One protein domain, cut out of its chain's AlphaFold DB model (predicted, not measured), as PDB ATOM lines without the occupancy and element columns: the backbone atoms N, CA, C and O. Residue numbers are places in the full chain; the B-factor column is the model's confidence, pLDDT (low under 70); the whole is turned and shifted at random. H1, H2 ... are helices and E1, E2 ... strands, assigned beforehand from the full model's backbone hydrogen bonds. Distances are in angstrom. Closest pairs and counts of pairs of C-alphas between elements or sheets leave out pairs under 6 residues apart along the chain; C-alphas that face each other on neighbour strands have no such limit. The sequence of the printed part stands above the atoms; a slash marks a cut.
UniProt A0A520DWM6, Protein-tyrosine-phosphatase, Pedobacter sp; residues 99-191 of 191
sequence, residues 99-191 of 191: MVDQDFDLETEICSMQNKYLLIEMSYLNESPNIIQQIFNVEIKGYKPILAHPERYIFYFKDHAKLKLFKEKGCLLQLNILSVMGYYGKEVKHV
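AT A GLANCE: This is residues 99 to 191 of the 191 residues of the protein "Protein-tyrosine-phosphatase" of Pedobacter sp (UniProt A0A520DWM6). You see two layers: a small parallel sheet of E1, E2 and E3, with H1 and H2 side by side over one face of it. Beyond E3 the last stretch leaves this body, and its two short helices, H3 and H4, make a small head at one end of the longest axis. The printed part has 93 residues, with three named strands and four named helices in the order E1 H1 E2 H2 E3 H3 H4; the sheet's order is E1, E2, E3, all parallel. The class is mixed, helices and strands, with under half of the residues in named elements. The whole is compact, with a radius of gyration of the C-alphas of 13.4 A, yet elongated, spanning 39 by 25 by 24 A.

IN THESE COORDINATES: Begin at Met 99 and pass residues 99 to 116, which hold no named element. Find C-alpha 117 at (422.857, 257.463, 838.882); from there E1, residues 117 to 121, runs 13.2 A. H1, residues 131 to 140, measures 14.2 A, starting from C-alpha 131 at (430.411, 262.999, 852.728). E2, residues 144 to 148, measures 12.6 A, and H2, residues 161 to 168, 10.4 A. Then come E3, residues 172 to 174, H3, residues 177 to 180, and H4, residues 186 to 189, which ends at C-alpha 189, (409.573, 254.393, 860.328).

HOW THE PARTS SIT: Look first at the sheet, where E2 is the inner strand. E1 and E2 are parallel at 35 degrees, with N 118 and O 144 2.9 A apart, within hydrogen-bond range. E2 and E3 are parallel at 32 degrees, with N 147 and O 172 at 2.8 A. The units E1, H1, E2 and E2, H2, E3 are strand-helix-strand units, two parallel neighbour strands with a helix between, each with a right-handed crossover. H1 is on the sheet at a height of 9.6 A, over E2 and along the strands, at 16 degrees to E2 on the local plane; the closest C-alphas of H1 and E2, those of Ile 135 and Pro 145, are 6.3 A apart. H2 is on the sheet too; its closest C-alphas with E3, those of Phe 166 and Leu 172, are 7.4 A apart. H1 and H2 are close but not clearly touching, at a shallow tilt of 3 degrees, the same way; their closest C-alphas, Ile 132 and Phe 166, are 7.3 A apart. H3 and H4 touch only at the corner, with C-alphas 180 and 189 closest at 5.1 A; neither is on the sheet. In H1 and H2 every O i to N i+4 pair is within hydrogen-bond range; H3 and H4 are too short for such a pair.

THE WHOLE: Look for the two farthest C-alphas, those of Glu 107 and Lys 186, 39.5 A apart. The printed part has no cut and ends at the chain's last residue, 191. The link from E2 to H2, 12 residues, is long. Mean pLDDT of the printed part is 94.0, and no printed residue is under 70.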
ATOM      1  N   MET A  99     430.076 251.869 849.357       96.88
ATOM      2  CA  MET A  99     430.458 252.423 850.654       96.88
ATOM      3  C   MET A  99     431.329 253.664 850.445       96.88
ATOM      4  O   MET A  99     432.386 253.602 849.816       96.88
ATOM      5  N   VAL A 100     430.914 254.801 851.002       96.75
ATOM      6  CA  VAL A 100     431.727 256.022 851.002       96.75
ATOM      7  C   VAL A 100     432.679 255.982 852.192       96.75
ATOM      8  O   VAL A 100     432.366 256.484 853.271       96.75
ATOM      9  N   ASP A 101     433.850 255.391 852.003       92.94
ATOM     10  CA  ASP A 101     434.928 255.343 852.990       92.94
ATOM     11  C   ASP A 101     436.254 255.874 852.406       92.94
ATOM     12  O   ASP A 101     436.272 256.656 851.455       92.94
ATOM     13  N   GLN A 102     437.377 255.518 853.029       91.56
ATOM     14  CA  GLN A 102     438.717 255.927 852.600       91.56
ATOM     15  C   GLN A 102     439.159 255.305 851.262       91.56
ATOM     16  O   GLN A 102     440.080 255.825 850.634       91.56
ATOM     17  N   ASP A 103     438.527 254.206 850.847       91.19
ATOM     18  CA  ASP A 103     438.813 253.456 849.626       91.19
ATOM     19  C   ASP A 103     437.807 253.773 848.505       91.19
ATOM     20  O   ASP A 103     437.898 253.205 847.415       91.19
ATOM     21  N   PHE A 104     436.868 254.698 848.746       93.62
ATOM     22  CA  PHE A 104     435.940 255.192 847.735       93.62
ATOM     23  C   PHE A 104     436.683 255.979 846.646       93.62
ATOM     24  O   PHE A 104     437.007 257.160 846.810       93.62
ATOM     25  N   ASP A 105     436.942 255.307 845.524       89.62
ATOM     26  CA  ASP A 105     437.678 255.837 844.379       89.62
ATOM     27  C   ASP A 105     436.773 255.987 843.147       89.62
ATOM     28  O   ASP A 105     436.120 255.047 842.693       89.62
ATOM     29  N   LEU A 106     436.753 257.196 842.586       91.62
ATOM     30  CA  LEU A 106     435.976 257.552 841.398       91.62
ATOM     31  C   LEU A 106     436.782 257.477 840.093       91.62
ATOM     32  O   LEU A 106     436.244 257.797 839.031       91.62
ATOM     33  N   GLU A 107     438.063 257.108 840.156       89.62
ATOM     34  CA  GLU A 107     438.922 256.930 838.979       89.62
ATOM     35  C   GLU A 107     438.799 255.530 838.353       89.62
ATOM     36  O   GLU A 107     439.204 255.327 837.207       89.62
ATOM     37  N   THR A 108     438.223 254.564 839.074       87.75
ATOM     38  CA  THR A 108     437.959 253.212 838.559       87.75
ATOM     39  C   THR A 108     436.712 253.157 837.672       87.75
ATOM     40  O   THR A 108     435.917 254.096 837.627       87.75
ATOM     41  N   GLU A 109     436.495 252.035 836.981       91.50
ATOM     42  CA  GLU A 109     435.240 251.801 836.261       91.50
ATOM     43  C   GLU A 109     434.055 251.708 837.241       91.50
ATOM     44  O   GLU A 109     433.989 250.819 838.092       91.50
ATOM     45  N   ILE A 110     433.117 252.655 837.132       94.56
ATOM     46  CA  ILE A 110     431.993 252.795 838.062       94.56
ATOM     47  C   ILE A 110     430.765 252.021 837.575       94.56
ATOM     48  O   ILE A 110     430.252 252.238 836.477       94.56
ATOM     49  N   CYS A 111     430.219 251.188 838.459       96.50
ATOM     50  CA  CYS A 111     428.986 250.431 838.278       96.50
ATOM     51  C   CYS A 111     427.759 251.294 838.609       96.50
ATOM     52  O   CYS A 111     427.046 251.048 839.580       96.50
ATOM     53  N   SER A 112     427.520 252.341 837.820       97.44
ATOM     54  CA  SER A 112     426.337 253.199 837.978       97.44
ATOM     55  C   SER A 112     425.093 252.592 837.324       97.44
ATOM     56  O   SER A 112     425.191 251.856 836.343       97.44
ATOM     57  N   MET A 113     423.910 252.990 837.788       97.69
ATOM     58  CA  MET A 113     422.660 252.741 837.068       97.69
ATOM     59  C   MET A 113     422.600 253.574 835.775       97.69
ATOM     60  O   MET A 113     423.402 254.487 835.543       97.69
ATOM     61  N   GLN A 114     421.589 253.314 834.941       94.12
ATOM     62  CA  GLN A 114     421.317 254.120 833.746       94.12
ATOM     63  C   GLN A 114     421.258 255.622 834.061       94.12
ATOM     64  O   GLN A 114     420.891 256.031 835.159       94.12
ATOM     65  N   ASN A 115     421.587 256.469 833.081       95.56
ATOM     66  CA  ASN A 115     421.625 257.931 833.239       95.56
ATOM     67  C   ASN A 115     422.600 258.432 834.322       95.56
ATOM     68  O   ASN A 115     422.435 259.552 834.818       95.56
ATOM     69  N   LYS A 116     423.626 257.625 834.631       97.19
ATOM     70  CA  LYS A 116     424.716 257.930 835.566       97.19
ATOM     71  C   LYS A 116     424.259 258.141 837.013       97.19
ATOM     72  O   LYS A 116     424.864 258.934 837.728       97.19
ATOM     73  N   TYR A 117     423.205 257.461 837.458       98.44
ATOM     74  CA  TYR A 117     422.857 257.463 838.882       98.44
ATOM     75  C   TYR A 117     423.804 256.544 839.654       98.44
ATOM     76  O   TYR A 117     423.933 255.367 839.320       98.44
ATOM     77  N   LEU A 118     424.468 257.085 840.671       98.44
ATOM     78  CA  LEU A 118     425.410 256.353 841.511       98.44
ATOM     79  C   LEU A 118     424.817 256.193 842.907       98.44
ATOM     80  O   LEU A 118     424.601 257.192 843.594       98.44
ATOM     81  N   LEU A 119     424.546 254.955 843.307       98.75
ATOM     82  CA  LEU A 119     424.054 254.648 844.642       98.75
ATOM     83  C   LEU A 119     425.236 254.592 845.611       98.75
ATOM     84  O   LEU A 119     426.204 253.867 845.382       98.75
ATOM     85  N   ILE A 120     425.154 255.390 846.667       98.31
ATOM     86  CA  ILE A 120     426.176 255.499 847.701       98.31
ATOM     87  C   ILE A 120     425.554 255.254 849.073       98.31
ATOM     88  O   ILE A 120     424.409 255.632 849.323       98.31
ATOM     89  N   GLU A 121     426.335 254.686 849.976       97.88
ATOM     90  CA  GLU A 121     425.962 254.458 851.367       97.88
ATOM     91  C   GLU A 121     427.090 254.863 852.324       97.88
ATOM     92  O   GLU A 121     428.195 255.240 851.922       97.88
ATOM     93  N   MET A 122     426.795 254.797 853.617       96.06
ATOM     94  CA  MET A 122     427.763 254.985 854.693       96.06
ATOM     95  C   MET A 122     427.429 254.077 855.874       96.06
ATOM     96  O   MET A 122     426.389 253.423 855.911       96.06
ATOM     97  N   SER A 123     428.286 254.073 856.895       93.81
ATOM     98  CA  SER A 123     427.995 253.351 858.133       93.81
ATOM     99  C   SER A 123     426.694 253.839 858.786       93.81
ATOM    100  O   SER A 123     426.494 255.032 859.002       93.81
ATOM    101  N   TYR A 124     425.847 252.901 859.227       92.62
ATOM    102  CA  TYR A 124     424.635 253.220 859.995       92.62
ATOM    103  C   TYR A 124     424.907 253.990 861.293       92.62
ATOM    104  O   TYR A 124     424.039 254.722 861.780       92.62
ATOM    105  N   LEU A 125     426.098 253.801 861.871       91.50
ATOM    106  CA  LEU A 125     426.461 254.344 863.178       91.50
ATOM    107  C   LEU A 125     427.149 255.705 863.084       91.50
ATOM    108  O   LEU A 125     426.968 256.527 863.980       91.50
ATOM    109  N   ASN A 126     427.930 255.941 862.028       92.75
ATOM    110  CA  ASN A 126     428.754 257.137 861.891       92.75
ATOM    111  C   ASN A 126     428.642 257.712 860.481       92.75
ATOM    112  O   ASN A 126     428.783 256.986 859.501       92.75
ATOM    113  N   GLU A 127     428.456 259.029 860.392       94.19
ATOM    114  CA  GLU A 127     428.512 259.735 859.115       94.19
ATOM    115  C   GLU A 127     429.914 259.597 858.511       94.19
ATOM    116  O   GLU A 127     430.916 259.828 859.197       94.19
ATOM    117  N   SER A 128     429.989 259.250 857.223       94.31
ATOM    118  CA  SER A 128     431.269 259.207 856.522       94.31
ATOM    119  C   SER A 128     431.961 260.570 856.575       94.31
ATOM    120  O   SER A 128     431.344 261.593 856.234       94.31
ATOM    121  N   PRO A 129     433.251 260.619 856.951       91.50
ATOM    122  CA  PRO A 129     434.011 261.856 856.923       91.50
ATOM    123  C   PRO A 129     433.939 262.496 855.537       91.50
ATOM    124  O   PRO A 129     434.134 261.839 854.519       91.50
ATOM    125  N   ASN A 130     433.673 263.802 855.494       90.56
ATOM    126  CA  ASN A 130     433.618 264.577 854.254       90.56
ATOM    127  C   ASN A 130     432.564 264.102 853.233       90.56
ATOM    128  O   ASN A 130     432.721 264.381 852.045       90.56
ATOM    129  N   ILE A 131     431.465 263.462 853.653       94.94
ATOM    130  CA  ILE A 131     430.411 262.999 852.728       94.94
ATOM    131  C   ILE A 131     429.921 264.081 851.750       94.94
ATOM    132  O   ILE A 131     429.717 263.800 850.575       94.94
ATOM    133  N   ILE A 132     429.802 265.343 852.186       94.62
ATOM    134  CA  ILE A 132     429.418 266.457 851.297       94.62
ATOM    135  C   ILE A 132     430.448 266.644 850.173       94.62
ATOM    136  O   ILE A 132     430.074 266.868 849.024       94.62
ATOM    137  N   GLN A 133     431.741 266.563 850.500       95.31
ATOM    138  CA  GLN A 133     432.806 266.669 849.507       95.31
ATOM    139  C   GLN A 133     432.759 265.483 848.540       95.31
ATOM    140  O   GLN A 133     432.960 265.676 847.347       95.31
ATOM    141  N   GLN A 134     432.447 264.281 849.029       96.12
ATOM    142  CA  GLN A 134     432.320 263.102 848.171       96.12
ATOM    143  C   GLN A 134     431.125 263.209 847.223       96.12
ATOM    144  O   GLN A 134     431.284 262.972 846.032       96.12
ATOM    145  N   ILE A 135     429.969 263.673 847.705       96.69
ATOM    146  CA  ILE A 135     428.809 263.997 846.858       96.69
ATOM    147  C   ILE A 135     429.216 264.968 845.741       96.69
ATOM    148  O   ILE A 135     428.947 264.709 844.570       96.69
ATOM    149  N   PHE A 136     429.934 266.039 846.080       96.25
ATOM    150  CA  PHE A 136     430.415 267.006 845.096       96.25
ATOM    151  C   PHE A 136     431.415 266.399 844.094       96.25
ATOM    152  O   PHE A 136     431.346 266.685 842.899       96.25
ATOM    153  N   ASN A 137     432.322 265.530 844.546       96.25
ATOM    154  CA  ASN A 137     433.263 264.826 843.670       96.25
ATOM    155  C   ASN A 137     432.529 263.907 842.674       96.25
ATOM    156  O   ASN A 137     432.874 263.887 841.491       96.25
ATOM    157  N   VAL A 138     431.493 263.194 843.133       97.25
ATOM    158  CA  VAL A 138     430.618 262.361 842.288       97.25
ATOM    159  C   VAL A 138     429.951 263.214 841.204       97.25
ATOM    160  O   VAL A 138     429.966 262.839 840.027       97.25
ATOM    161  N   GLU A 139     429.429 264.388 841.568       96.50
ATOM    162  CA  GLU A 139     428.827 265.327 840.614       96.50
ATOM    163  C   GLU A 139     429.839 265.865 839.591       96.50
ATOM    164  O   GLU A 139     429.543 265.893 838.395       96.50
ATOM    165  N   ILE A 140     431.056 266.232 840.016       95.94
ATOM    166  CA  ILE A 140     432.134 266.677 839.109       95.94
ATOM    167  C   ILE A 140     432.489 265.592 838.089       95.94
ATOM    168  O   ILE A 140     432.745 265.897 836.922       95.94
ATOM    169  N   LYS A 141     432.480 264.321 838.501       96.75
ATOM    170  CA  LYS A 141     432.698 263.168 837.612       96.75
ATOM    171  C   LYS A 141     431.517 262.909 836.664       96.75
ATOM    172  O   LYS A 141     431.597 262.052 835.784       96.75
ATOM    173  N   GLY A 142     430.440 263.683 836.788       96.50
ATOM    174  CA  GLY A 142     429.272 263.647 835.918       96.50
ATOM    175  C   GLY A 142     428.238 262.596 836.314       96.50
ATOM    176  O   GLY A 142     427.372 262.285 835.494       96.50
ATOM    177  N   TYR A 143     428.331 262.045 837.525       98.19
ATOM    178  CA  TYR A 143     427.336 261.142 838.096       98.19
ATOM    179  C   TYR A 143     426.322 261.910 838.950       98.19
ATOM    180  O   TYR A 143     426.549 263.042 839.365       98.19
ATOM    181  N   LYS A 144     425.180 261.277 839.209       98.19
ATOM    182  CA  LYS A 144     424.108 261.789 840.063       98.19
ATOM    183  C   LYS A 144     424.048 260.932 841.326       98.19
ATOM    184  O   LYS A 144     423.574 259.796 841.232       98.19
ATOM    185  N   PRO A 145     424.540 261.419 842.476       98.38
ATOM    186  CA  PRO A 145     424.568 260.618 843.689       98.38
ATOM    187  C   PRO A 145     423.152 260.366 844.212       98.38
ATOM    188  O   PRO A 145     422.313 261.270 844.243       98.38
ATOM    189  N   ILE A 146     422.906 259.140 844.658       98.69
ATOM    190  CA  ILE A 146     421.718 258.728 845.400       98.69
ATOM    191  C   ILE A 146     422.202 258.173 846.734       98.69
ATOM    192  O   ILE A 146     422.899 257.165 846.753       98.69
ATOM    193  N   LEU A 147     421.834 258.813 847.840       98.31
ATOM    194  CA  LEU A 147     422.094 258.280 849.169       98.31
ATOM    195  C   LEU A 147     421.079 257.178 849.482       98.31
ATOM    196  O   LEU A 147     419.869 257.435 849.532       98.31
ATOM    197  N   ALA A 148     421.588 255.969 849.685       98.38
ATOM    198  CA  ALA A 148     420.809 254.809 850.072       98.38
ATOM    199  C   ALA A 148     420.270 254.954 851.500       98.38
ATOM    200  O   ALA A 148     420.970 255.456 852.388       98.38
ATOM    201  N   HIS A 149     419.010 254.540 851.670       97.25
ATOM    202  CA  HIS A 149     418.288 254.358 852.937       97.25
ATOM    203  C   HIS A 149     418.622 255.364 854.060       97.25
ATOM    204  O   HIS A 149     418.921 254.963 855.191       97.25
ATOM    205  N   PRO A 150     418.522 256.690 853.811       96.06
ATOM    206  CA  PRO A 150     418.921 257.703 854.781       96.06
ATOM    207  C   PRO A 150     418.138 257.662 856.093       96.06
ATOM    208  O   PRO A 150     418.631 258.123 857.123       96.06
ATOM    209  N   GLU A 151     416.942 257.078 856.075       95.38
ATOM    210  CA  GLU A 151     416.107 256.836 857.247       95.38
ATOM    211  C   GLU A 151     416.691 255.806 858.224       95.38
ATOM    212  O   GLU A 151     416.168 255.643 859.325       95.38
ATOM    213  N   ARG A 152     417.755 255.090 857.842       95.38
ATOM    214  CA  ARG A 152     418.438 254.103 858.690       95.38
ATOM    215  C   ARG A 152     419.674 254.661 859.398       95.38
ATOM    216  O   ARG A 152     420.187 254.001 860.301       95.38
ATOM    217  N   TYR A 153     420.134 255.862 859.048       95.50
ATOM    218  CA  TYR A 153     421.266 256.514 859.710       95.50
ATOM    219  C   TYR A 153     420.833 257.139 861.039       95.50
ATOM    220  O   TYR A 153     420.093 258.124 861.071       95.50
ATOM    221  N   ILE A 154     421.326 256.592 862.157       92.50
ATOM    222  CA  ILE A 154     420.873 256.951 863.517       92.50
ATOM    223  C   ILE A 154     421.055 258.450 863.802       92.50
ATOM    224  O   ILE A 154     420.239 259.078 864.480       92.50
ATOM    225  N   PHE A 155     422.112 259.044 863.251       91.88
ATOM    226  CA  PHE A 155     422.443 260.456 863.418       91.88
ATOM    227  C   PHE A 155     421.486 261.411 862.683       91.88
ATOM    228  O   PHE A 155     421.444 262.589 863.033       91.88
ATOM    229  N   TYR A 156     420.659 260.929 861.748       91.56
ATOM    230  CA  TYR A 156     419.641 261.741 861.069       91.56
ATOM    231  C   TYR A 156     418.244 261.646 861.673       91.56
ATOM    232  O   TYR A 156     417.359 262.380 861.251       91.56
ATOM    233  N   PHE A 157     418.012 260.825 862.700       88.88
ATOM    234  CA  PHE A 157     416.652 260.627 863.230       88.88
ATOM    235  C   PHE A 157     416.019 261.895 863.814       88.88
ATOM    236  O   PHE A 157     414.798 262.026 863.830       88.88
ATOM    237  N   LYS A 158     416.833 262.818 864.339       83.25
ATOM    238  CA  LYS A 158     416.362 264.048 865.003       83.25
ATOM    239  C   LYS A 158     416.718 265.327 864.256       83.25
ATOM    240  O   LYS A 158     416.171 266.375 864.585       83.25
ATOM    241  N   ASP A 159     417.639 265.250 863.300       81.69
ATOM    242  CA  ASP A 159     418.120 266.402 862.547       81.69
ATOM    243  C   ASP A 159     418.111 266.097 861.048       81.69
ATOM    244  O   ASP A 159     418.993 265.435 860.498       81.69
ATOM    245  N   HIS A 160     417.078 266.610 860.384       88.69
ATOM    246  CA  HIS A 160     416.881 266.456 858.946       88.69
ATOM    247  C   HIS A 160     417.565 267.556 858.131       88.69
ATOM    248  O   HIS A 160     417.518 267.515 856.897       88.69
ATOM    249  N   ALA A 161     418.205 268.544 858.771       92.56
ATOM    250  CA  ALA A 161     418.858 269.643 858.063       92.56
ATOM    251  C   ALA A 161     419.937 269.120 857.107       92.56
ATOM    252  O   ALA A 161     420.079 269.627 855.993       92.56
ATOM    253  N   LYS A 162     420.640 268.050 857.499       91.19
ATOM    254  CA  LYS A 162     421.652 267.409 856.656       91.19
ATOM    255  C   LYS A 162     421.051 266.732 855.419       91.19
ATOM    256  O   LYS A 162     421.564 266.921 854.320       91.19
ATOM    257  N   LEU A 163     419.924 266.034 855.565       93.06
ATOM    258  CA  LEU A 163     419.207 265.430 854.434       93.06
ATOM    259  C   LEU A 163     418.703 266.491 853.452       93.06
ATOM    260  O   LEU A 163     418.778 266.314 852.235       93.06
ATOM    261  N   LYS A 164     418.231 267.632 853.971       94.31
ATOM    262  CA  LYS A 164     417.862 268.780 853.138       94.31
ATOM    263  C   LYS A 164     419.074 269.336 852.387       94.31
ATOM    264  O   LYS A 164     418.976 269.569 851.186       94.31
ATOM    265  N   LEU A 165     420.211 269.481 853.069       94.25
ATOM    266  CA  LEU A 165     421.458 269.937 852.461       94.25
ATOM    267  C   LEU A 165     421.921 269.001 851.338       94.25
ATOM    268  O   LEU A 165     422.326 269.486 850.288       94.25
ATOM    269  N   PHE A 166     421.820 267.679 851.503       95.00
ATOM    270  CA  PHE A 166     422.142 266.729 850.432       95.00
ATOM    271  C   PHE A 166     421.298 266.965 849.180       95.00
ATOM    272  O   PHE A 166     421.852 267.070 848.087       95.00
ATOM    273  N   LYS A 167     419.987 267.170 849.339       95.00
ATOM    274  CA  LYS A 167     419.099 267.505 848.215       95.00
ATOM    275  C   LYS A 167     419.451 268.840 847.560       95.00
ATOM    276  O   LYS A 167     419.417 268.948 846.339       95.00
ATOM    277  N   GLU A 168     419.797 269.852 848.356       95.12
ATOM    278  CA  GLU A 168     420.261 271.158 847.859       95.12
ATOM    279  C   GLU A 168     421.599 271.051 847.099       95.12
ATOM    280  O   GLU A 168     421.882 271.875 846.232       95.12
ATOM    281  N   LYS A 169     422.400 270.020 847.391       93.31
ATOM    282  CA  LYS A 169     423.651 269.657 846.709       93.31
ATOM    283  C   LYS A 169     423.461 268.576 845.636       93.31
ATOM    284  O   LYS A 169     424.390 267.834 845.365       93.31
ATOM    285  N   GLY A 170     422.254 268.428 845.086       92.19
ATOM    286  CA  GLY A 170     421.995 267.530 843.953       92.19
ATOM    287  C   GLY A 170     421.967 266.030 844.274       92.19
ATOM    288  O   GLY A 170     421.701 265.226 843.380       92.19
ATOM    289  N   CYS A 171     422.161 265.635 845.536       97.75
ATOM    290  CA  CYS A 171     422.065 264.245 845.971       97.75
ATOM    291  C   CYS A 171     420.601 263.837 846.179       97.75
ATOM    292  O   CYS A 171     419.854 264.456 846.945       97.75
ATOM    293  N   LEU A 172     420.180 262.781 845.485       98.06
ATOM    294  CA  LEU A 172     418.869 262.172 845.678       98.06
ATOM    295  C   LEU A 172     418.882 261.264 846.909       98.06
ATOM    296  O   LEU A 172     419.931 260.823 847.362       98.06
ATOM    297  N   LEU A 173     417.701 260.966 847.439       97.50
ATOM    298  CA  LEU A 173     417.523 260.106 848.606       97.50
ATOM    299  C   LEU A 173     416.667 258.902 848.202       97.50
ATOM    300  O   LEU A 173     415.600 259.094 847.614       97.50
ATOM    301  N   GLN A 174     417.108 257.687 848.523       97.69
ATOM    302  CA  GLN A 174     416.369 256.450 848.262       97.69
ATOM    303  C   GLN A 174     415.845 255.861 849.574       97.69
ATOM    304  O   GLN A 174     416.622 255.548 850.458       97.69
ATOM    305  N   LEU A 175     414.527 255.698 849.695       95.75
ATOM    306  CA  LEU A 175     413.861 255.176 850.896       95.75
ATOM    307  C   LEU A 175     413.642 253.660 850.794       95.75
ATOM    308  O   LEU A 175     413.165 253.189 849.755       95.75
ATOM    309  N   ASN A 176     413.885 252.896 851.866       95.44
ATOM    310  CA  ASN A 176     413.539 251.471 851.887       95.44
ATOM    311  C   ASN A 176     412.060 251.245 852.218       95.44
ATOM    312  O   ASN A 176     411.534 251.710 853.230       95.44
ATOM    313  N   ILE A 177     411.386 250.411 851.422       93.12
ATOM    314  CA  ILE A 177     409.972 250.071 851.647       93.12
ATOM    315  C   ILE A 177     409.736 249.409 853.016       93.12
ATOM    316  O   ILE A 177     408.743 249.682 853.692       93.12
ATOM    317  N   LEU A 178     410.683 248.582 853.470       92.38
ATOM    318  CA  LEU A 178     410.609 247.910 854.768       92.38
ATOM    319  C   LEU A 178     410.677 248.899 855.944       92.38
ATOM    320  O   LEU A 178     410.074 248.640 856.990       92.38
ATOM    321  N   SER A 179     411.329 250.050 855.764       94.12
ATOM    322  CA  SER A 179     411.350 251.144 856.743       94.12
ATOM    323  C   SER A 179     409.945 251.701 856.962       94.12
ATOM    324  O   SER A 179     409.472 251.766 858.097       94.12
ATOM    325  N   VAL A 180     409.206 251.960 855.879       91.00
ATOM    326  CA  VAL A 180     407.805 252.429 855.923       91.00
ATOM    327  C   VAL A 180     406.885 251.402 856.595       91.00
ATOM    328  O   VAL A 180     405.957 251.750 857.335       91.00
ATOM    329  N   MET A 181     407.164 250.113 856.390       90.06
ATOM    330  CA  MET A 181     406.432 249.018 857.031       90.06
ATOM    331  C   MET A 181     406.767 248.848 858.523       90.06
ATOM    332  O   MET A 181     406.044 248.146 859.230       90.06
ATOM    333  N   GLY A 182     407.805 249.521 859.031       90.88
ATOM    334  CA  GLY A 182     408.249 249.442 860.425       90.88
ATOM    335  C   GLY A 182     409.110 248.223 860.745       90.88
ATOM    336  O   GLY A 182     409.210 247.848 861.911       90.88
ATOM    337  N   TYR A 183     409.713 247.596 859.733       92.19
ATOM    338  CA  TYR A 183     410.563 246.417 859.909       92.19
ATOM    339  C   TYR A 183     411.818 246.721 860.744       92.19
ATOM    340  O   TYR A 183     412.194 245.928 861.601       92.19
ATOM    341  N   TYR A 184     412.418 247.898 860.546       91.06
ATOM    342  CA  TYR A 184     413.660 248.317 861.209       91.06
ATOM    343  C   TYR A 184     413.451 249.076 862.533       91.06
ATOM    344  O   TYR A 184     414.399 249.633 863.076       91.06
ATOM    345  N   GLY A 185     412.225 249.111 863.064       91.88
ATOM    346  CA  GLY A 185     411.898 249.821 864.304       91.88
ATOM    347  C   GLY A 185     411.038 251.066 864.096       91.88
ATOM    348  O   GLY A 185     410.730 251.467 862.972       91.88
ATOM    349  N   LYS A 186     410.586 251.653 865.211       92.00
ATOM    350  CA  LYS A 186     409.656 252.794 865.188       92.00
ATOM    351  C   LYS A 186     410.358 254.070 864.755       92.00
ATOM    352  O   LYS A 186     409.782 254.846 864.009       92.00
ATOM    353  N   GLU A 187     411.585 254.260 865.215       90.44
ATOM    354  CA  GLU A 187     412.416 255.417 864.920       90.44
ATOM    355  C   GLU A 187     412.617 255.535 863.408       90.44
ATOM    356  O   GLU A 187     412.203 256.531 862.834       90.44
ATOM    357  N   VAL A 188     413.091 254.462 862.764       92.44
ATOM    358  CA  VAL A 188     413.306 254.380 861.308       92.44
ATOM    359  C   VAL A 188     412.024 254.639 860.505       92.44
ATOM    360  O   VAL A 188     412.053 255.287 859.465       92.44
ATOM    361  N   LYS A 189     410.869 254.167 860.988       91.81
ATOM    362  CA  LYS A 189     409.573 254.393 860.328       91.81
ATOM    363  C   LYS A 189     409.126 255.862 860.345       91.81
ATOM    364  O   LYS A 189     408.291 256.249 859.528       91.81
ATOM    365  N   HIS A 190     409.595 256.634 861.320       86.75
ATOM    366  CA  HIS A 190     409.136 257.994 861.596       86.75
ATOM    367  C   HIS A 190     410.171 259.077 861.258       86.75
ATOM    368  O   HIS A 190     409.914 260.238 861.582       86.75
ATOM    369  N   VAL A 191     411.301 258.708 860.638       82.94
ATOM    370  CA  VAL A 191     412.271 259.668 860.081       82.94
ATOM    371  C   VAL A 191     411.648 260.440 858.926       82.94
ATOM    372  O   VAL A 191     410.929 259.826 858.105       82.94
TER     373      VAL A 191